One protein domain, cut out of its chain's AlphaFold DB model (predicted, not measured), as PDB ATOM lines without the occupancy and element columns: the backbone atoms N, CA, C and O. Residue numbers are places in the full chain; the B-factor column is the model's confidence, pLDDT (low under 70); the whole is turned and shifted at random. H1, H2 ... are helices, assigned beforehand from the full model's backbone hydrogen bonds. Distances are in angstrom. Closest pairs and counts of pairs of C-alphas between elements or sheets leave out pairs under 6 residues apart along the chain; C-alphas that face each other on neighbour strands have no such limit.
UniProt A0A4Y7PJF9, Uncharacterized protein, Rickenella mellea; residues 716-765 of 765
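This is residues 716 to 765 of the 765 residues of an uncharacterized protein of Rickenella mellea (UniProt A0A4Y7PJF9). Two loop-and-helix units follow each other along an elongated body: residues 716 to 727 fold back on themselves beside H1, then the looped residues 738 to 751 lie beside H2. The two helices, set nearly at right angles, come near each other at the end of H1 and the start of H2. The printed part has 50 residues with two named helices, H1 then H2, and no named strand. The class is all helix, though 21 residues are in named elements; the whole is compact, with a radius of gyration of the C-alphas of 10.7 A and spans of 32 by 17 by 14 A.

Residues 716 to 717 pair with residues 724 to 725, antiparallel. H1, residues 728 to 737, and H2, residues 752 to 762, are close but not clearly touching; their closest C-alphas, of Asp 737 and Val 752, are 6.6 A apart. Their lines are about perpendicular, at 79 degrees. In H1 and H2 every O i to N i+4 pair is within hydrogen-bond range.

H1 begins at C-alpha 728 (-29.773, 12.498, 53.106) and measures 13.8 A. H2 measures 14.7 A and ends at C-alpha 762 (-46.137, 6.714, 33.745).

The C-alphas farthest apart, of Ser 726 and Arg 764, are 33.2 A apart. The link from H1 to H2 is long, with 14 residues. The printed part has no cut, and no printed residue is under 70 in pLDDT.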
ATOM      1  N   PHE A 716     -26.281  14.473  48.062       87.06
ATOM      2  CA  PHE A 716     -27.714  14.203  48.211       87.06
ATOM      3  C   PHE A 716     -28.522  15.005  47.187       87.06
ATOM      4  O   PHE A 716     -29.477  15.709  47.516       87.06
ATOM      5  N   ALA A 717     -28.104  14.934  45.921       91.25
ATOM      6  CA  ALA A 717     -28.937  15.331  44.795       91.25
ATOM      7  C   ALA A 717     -30.115  14.354  44.640       91.25
ATOM      8  O   ALA A 717     -29.928  13.146  44.548       91.25
ATOM      9  N   CYS A 718     -31.343  14.867  44.592       93.94
ATOM     10  CA  CYS A 718     -32.525  14.039  44.363       93.94
ATOM     11  C   CYS A 718     -32.582  13.570  42.896       93.94
ATOM     12  O   CYS A 718     -32.834  14.387  42.011       93.94
ATOM     13  N   ASP A 719     -32.437  12.262  42.642       90.38
ATOM     14  CA  ASP A 719     -32.438  11.626  41.301       90.38
ATOM     15  C   ASP A 719     -33.606  12.047  40.380       90.38
ATOM     16  O   ASP A 719     -33.537  11.956  39.150       90.38
ATOM     17  N   LEU A 720     -34.725  12.468  40.976       88.94
ATOM     18  CA  LEU A 720     -35.945  12.822  40.258       88.94
ATOM     19  C   LEU A 720     -35.810  14.184  39.563       88.94
ATOM     20  O   LEU A 720     -36.041  14.269  38.358       88.94
ATOM     21  N   CYS A 721     -35.399  15.213  40.311       92.25
ATOM     22  CA  CYS A 721     -35.365  16.624  39.899       92.25
ATOM     23  C   CYS A 721     -33.949  17.216  39.761       92.25
ATOM     24  O   CYS A 721     -33.798  18.333  39.274       92.25
ATOM     25  N   GLY A 722     -32.914  16.511  40.223       90.00
ATOM     26  CA  GLY A 722     -31.525  16.970  40.222       90.00
ATOM     27  C   GLY A 722     -31.198  18.080  41.230       90.00
ATOM     28  O   GLY A 722     -30.144  18.704  41.076       90.00
ATOM     29  N   ALA A 723     -32.072  18.342  42.214       89.69
ATOM     30  CA  ALA A 723     -31.874  19.349  43.261       89.69
ATOM     31  C   ALA A 723     -30.998  18.811  44.405       89.69
ATOM     32  O   ALA A 723     -31.314  17.769  44.989       89.69
ATOM     33  N   SER A 724     -29.922  19.527  44.739       88.06
ATOM     34  CA  SER A 724     -29.005  19.196  45.833       88.06
ATOM     35  C   SER A 724     -29.611  19.513  47.202       88.06
ATOM     36  O   SER A 724     -30.054  20.626  47.485       88.06
ATOM     37  N   CYS A 725     -29.627  18.514  48.079       89.19
ATOM     38  CA  CYS A 725     -29.981  18.655  49.484       89.19
ATOM     39  C   CYS A 725     -28.713  18.556  50.343       89.19
ATOM     40  O   CYS A 725     -27.840  17.734  50.095       89.19
ATOM     41  N   SER A 726     -28.627  19.327  51.427       81.12
ATOM     42  CA  SER A 726     -27.453  19.310  52.320       81.12
ATOM     43  C   SER A 726     -27.357  18.062  53.219       81.12
ATOM     44  O   SER A 726     -26.386  17.885  53.960       81.12
ATOM     45  N   ARG A 727     -28.382  17.198  53.216       85.56
ATOM     46  CA  ARG A 727     -28.497  16.001  54.067       85.56
ATOM     47  C   ARG A 727     -29.333  14.920  53.378       85.56
ATOM     48  O   ARG A 727     -30.340  15.240  52.752       85.56
ATOM     49  N   SER A 728     -29.009  13.650  53.615       85.19
ATOM     50  CA  SER A 728     -29.773  12.498  53.106       85.19
ATOM     51  C   SER A 728     -31.207  12.406  53.639       85.19
ATOM     52  O   SER A 728     -32.095  11.941  52.934       85.19
ATOM     53  N   ASP A 729     -31.485  12.865  54.863       88.94
ATOM     54  CA  ASP A 729     -32.853  12.909  55.396       88.94
ATOM     55  C   ASP A 729     -33.660  14.103  54.859       88.94
ATOM     56  O   ASP A 729     -34.880  14.005  54.723       88.94
ATOM     57  N   ALA A 730     -32.987  15.198  54.488       90.56
ATOM     58  CA  ALA A 730     -33.602  16.289  53.735       90.56
ATOM     59  C   ALA A 730     -33.907  15.860  52.290       90.56
ATOM     60  O   ALA A 730     -34.989  16.153  51.796       90.56
ATOM     61  N   GLU A 731     -33.015  15.097  51.655       93.12
ATOM     62  CA  GLU A 731     -33.230  14.496  50.334       93.12
ATOM     63  C   GLU A 731     -34.369  13.470  50.343       93.12
ATOM     64  O   GLU A 731     -35.244  13.529  49.484       93.12
ATOM     65  N   LEU A 732     -34.442  12.590  51.350       91.06
ATOM     66  CA  LEU A 732     -35.534  11.621  51.485       91.06
ATOM     67  C   LEU A 732     -36.896  12.317  51.669       91.06
ATOM     68  O   LEU A 732     -37.869  11.950  51.010       91.06
ATOM     69  N   ARG A 733     -36.959  13.349  52.525       92.88
ATOM     70  CA  ARG A 733     -38.154  14.199  52.687       92.88
ATOM     71  C   ARG A 733     -38.466  14.989  51.424       92.88
ATOM     72  O   ARG A 733     -39.630  15.111  51.070       92.88
ATOM     73  N   HIS A 734     -37.459  15.484  50.708       92.94
ATOM     74  CA  HIS A 734     -37.675  16.143  49.429       92.94
ATOM     75  C   HIS A 734     -38.292  15.158  48.431       92.94
ATOM     76  O   HIS A 734     -39.402  15.385  47.960       92.94
ATOM     77  N   ARG A 735     -37.637  14.023  48.174       90.31
ATOM     78  CA  ARG A 735     -38.087  12.942  47.285       90.31
ATOM     79  C   ARG A 735     -39.523  12.492  47.590       90.31
ATOM     80  O   ARG A 735     -40.301  12.290  46.658       90.31
ATOM     81  N   LYS A 736     -39.890  12.378  48.872       88.81
ATOM     82  CA  LYS A 736     -41.237  11.984  49.307       88.81
ATOM     83  C   LYS A 736     -42.261  13.122  49.221       88.81
ATOM     84  O   LYS A 736     -43.259  12.957  48.525       88.81
ATOM     85  N   ASP A 737     -42.002  14.239  49.904       89.88
ATOM     86  CA  ASP A 737     -42.999  15.228  50.346       89.88
ATOM     87  C   ASP A 737     -42.885  16.612  49.655       89.88
ATOM     88  O   ASP A 737     -43.722  17.480  49.893       89.88
ATOM     89  N   ILE A 738     -41.856  16.862  48.825       90.62
ATOM     90  CA  ILE A 738     -41.592  18.189  48.208       90.62
ATOM     91  C   ILE A 738     -41.321  18.100  46.698       90.62
ATOM     92  O   ILE A 738     -41.625  19.026  45.950       90.62
ATOM     93  N   CYS A 739     -40.737  16.999  46.229       92.44
ATOM     94  CA  CYS A 739     -40.316  16.815  44.852       92.44
ATOM     95  C   CYS A 739     -41.537  16.656  43.951       92.44
ATOM     96  O   CYS A 739     -42.240  15.652  44.030       92.44
ATOM     97  N   LYS A 740     -41.768  17.620  43.061       95.19
ATOM     98  CA  LYS A 740     -42.901  17.611  42.123       95.19
ATOM     99  C   LYS A 740     -42.516  17.119  40.728       95.19
ATOM    100  O   LYS A 740     -43.222  17.413  39.774       95.19
ATOM    101  N   VAL A 741     -41.396  16.407  40.595       94.06
ATOM    102  CA  VAL A 741     -40.886  15.894  39.314       94.06
ATOM    103  C   VAL A 741     -41.108  14.386  39.245       94.06
ATOM    104  O   VAL A 741     -40.744  13.672  40.179       94.06
ATOM    105  N   CYS A 742     -41.719  13.897  38.165       93.38
ATOM    106  CA  CYS A 742     -41.913  12.460  37.948       93.38
ATOM    107  C   CYS A 742     -40.581  11.759  37.628       93.38
ATOM    108  O   CYS A 742     -39.739  12.301  36.910       93.38
ATOM    109  N   ALA A 743     -40.403  10.537  38.138       88.12
ATOM    110  CA  ALA A 743     -39.182   9.756  37.967       88.12
ATOM    111  C   ALA A 743     -38.838   9.468  36.495       88.12
ATOM    112  O   ALA A 743     -37.701   9.721  36.091       88.12
ATOM    113  N   GLY A 744     -39.815   8.969  35.725       89.88
ATOM    114  CA  GLY A 744     -39.639   8.537  34.334       89.88
ATOM    115  C   GLY A 744     -39.629   9.700  33.342       89.88
ATOM    116  O   GLY A 744     -38.597  10.023  32.767       89.88
ATOM    117  N   CYS A 745     -40.769  10.369  33.169       93.88
ATOM    118  CA  CYS A 745     -40.964  11.395  32.133       93.88
ATOM    119  C   CYS A 745     -40.387  12.791  32.455       93.88
ATOM    120  O   CYS A 745     -40.504  13.695  31.631       93.88
ATOM    121  N   LYS A 746     -39.843  13.008  33.662       92.94
ATOM    122  CA  LYS A 746     -39.324  14.303  34.162       92.94
ATOM    123  C   LYS A 746     -40.302  15.496  34.140       92.94
ATOM    124  O   LYS A 746     -39.890  16.624  34.406       92.94
ATOM    125  N   LEU A 747     -41.600  15.272  33.909       93.62
ATOM    126  CA  LEU A 747     -42.628  16.316  34.001       93.62
ATOM    127  C   LEU A 747     -42.730  16.894  35.422       93.62
ATOM    128  O   LEU A 747     -42.572  16.168  36.408       93.62
ATOM    129  N   GLN A 748     -43.028  18.195  35.507       93.19
ATOM    130  CA  GLN A 748     -43.265  18.915  36.761       93.19
ATOM    131  C   GLN A 748     -44.765  19.056  37.060       93.19
ATOM    132  O   GLN A 748     -45.564  19.321  36.164       93.19
ATOM    133  N   PHE A 749     -45.132  18.940  38.335       95.06
ATOM    134  CA  PHE A 749     -46.514  18.943  38.820       95.06
ATOM    135  C   PHE A 749     -46.781  20.070  39.829       95.06
ATOM    136  O   PHE A 749     -45.856  20.690  40.358       95.06
ATOM    137  N   LYS A 750     -48.060  20.365  40.108       92.12
ATOM    138  CA  LYS A 750     -48.453  21.430  41.052       92.12
ATOM    139  C   LYS A 750     -48.466  20.939  42.496       92.12
ATOM    140  O   LYS A 750     -47.970  21.647  43.379       92.12
ATOM    141  N   THR A 751     -48.955  19.726  42.733       93.38
ATOM    142  CA  THR A 751     -48.894  19.021  44.019       93.38
ATOM    143  C   THR A 751     -48.019  17.766  43.928       93.38
ATOM    144  O   THR A 751     -47.552  17.374  42.856       93.38
ATOM    145  N   VAL A 752     -47.755  17.151  45.081       91.31
ATOM    146  CA  VAL A 752     -47.028  15.876  45.181       91.31
ATOM    147  C   VAL A 752     -47.948  14.699  44.835       91.31
ATOM    148  O   VAL A 752     -47.484  13.699  44.282       91.31
ATOM    149  N   ASP A 753     -49.249  14.852  45.089       93.50
ATOM    150  CA  ASP A 753     -50.293  13.877  44.778       93.50
ATOM    151  C   ASP A 753     -50.551  13.795  43.267       93.50
ATOM    152  O   ASP A 753     -50.601  12.692  42.730       93.50
ATOM    153  N   ASP A 754     -50.576  14.935  42.559       95.38
ATOM    154  CA  ASP A 754     -50.607  14.983  41.084       95.38
ATOM    155  C   ASP A 754     -49.445  14.171  40.487       95.38
ATOM    156  O   ASP A 754     -49.641  13.335  39.604       95.38
ATOM    157  N   ARG A 755     -48.222  14.392  41.003       95.00
ATOM    158  CA  ARG A 755     -47.025  13.647  40.590       95.00
ATOM    159  C   ARG A 755     -47.200  12.159  40.875       95.00
ATOM    160  O   ARG A 755     -46.863  11.358  40.015       95.00
ATOM    161  N   PHE A 756     -47.684  11.775  42.055       92.19
ATOM    162  CA  PHE A 756     -47.831  10.363  42.417       92.19
ATOM    163  C   PHE A 756     -48.889   9.659  41.556       92.19
ATOM    164  O   PHE A 756     -48.623   8.582  41.028       92.19
ATOM    165  N   ALA A 757     -50.046  10.289  41.338       94.88
ATOM    166  CA  ALA A 757     -51.085   9.792  40.440       94.88
ATOM    167  C   ALA A 757     -50.562   9.640  39.002       94.88
ATOM    168  O   ALA A 757     -50.786   8.607  38.366       94.88
ATOM    169  N   HIS A 758     -49.797  10.622  38.514       95.38
ATOM    170  CA  HIS A 758     -49.129  10.520  37.224       95.38
ATOM    171  C   HIS A 758     -48.031   9.446  37.207       95.38
ATOM    172  O   HIS A 758     -47.909   8.741  36.216       95.38
ATOM    173  N   GLU A 759     -47.252   9.250  38.274       94.19
ATOM    174  CA  GLU A 759     -46.202   8.223  38.318       94.19
ATOM    175  C   GLU A 759     -46.796   6.809  38.189       94.19
ATOM    176  O   GLU A 759     -46.245   5.978  37.470       94.19
ATOM    177  N   GLN A 760     -47.966   6.549  38.787       94.38
ATOM    178  CA  GLN A 760     -48.698   5.283  38.612       94.38
ATOM    179  C   GLN A 760     -49.194   5.059  37.170       94.38
ATOM    180  O   GLN A 760     -49.369   3.914  36.751       94.38
ATOM    181  N   GLN A 761     -49.417   6.132  36.404       95.50
ATOM    182  CA  GLN A 761     -49.740   6.063  34.973       95.50
ATOM    183  C   GLN A 761     -48.467   5.917  34.126       95.50
ATOM    184  O   GLN A 761     -48.406   5.059  33.253       95.50
ATOM    185  N   CYS A 762     -47.431   6.706  34.424       95.31
ATOM    186  CA  CYS A 762     -46.137   6.714  33.745       95.31
ATOM    187  C   CYS A 762     -45.411   5.368  33.861       95.31
ATOM    188  O   CYS A 762     -44.723   4.988  32.930       95.31
ATOM    189  N   ARG A 763     -45.598   4.616  34.956       89.62
ATOM    190  CA  ARG A 763     -45.076   3.245  35.140       89.62
ATOM    191  C   ARG A 763     -45.721   2.183  34.225       89.62
ATOM    192  O   ARG A 763     -45.370   1.013  34.340       89.62
ATOM    193  N   ARG A 764     -46.692   2.554  33.379       87.12
ATOM    194  CA  ARG A 764     -47.328   1.675  32.375       87.12
ATOM    195  C   ARG A 764     -46.822   1.915  30.946       87.12
ATOM    196  O   ARG A 764     -47.312   1.251  30.035       87.12
ATOM    197  N   PHE A 765     -45.901   2.863  30.770       78.81
ATOM    198  CA  PHE A 765     -45.272   3.254  29.509       78.81
ATOM    199  C   PHE A 765     -43.747   3.133  29.635       78.81
ATOM    200  O   PHE A 765     -43.115   2.901  28.585       78.81
TER     201      PHE A 765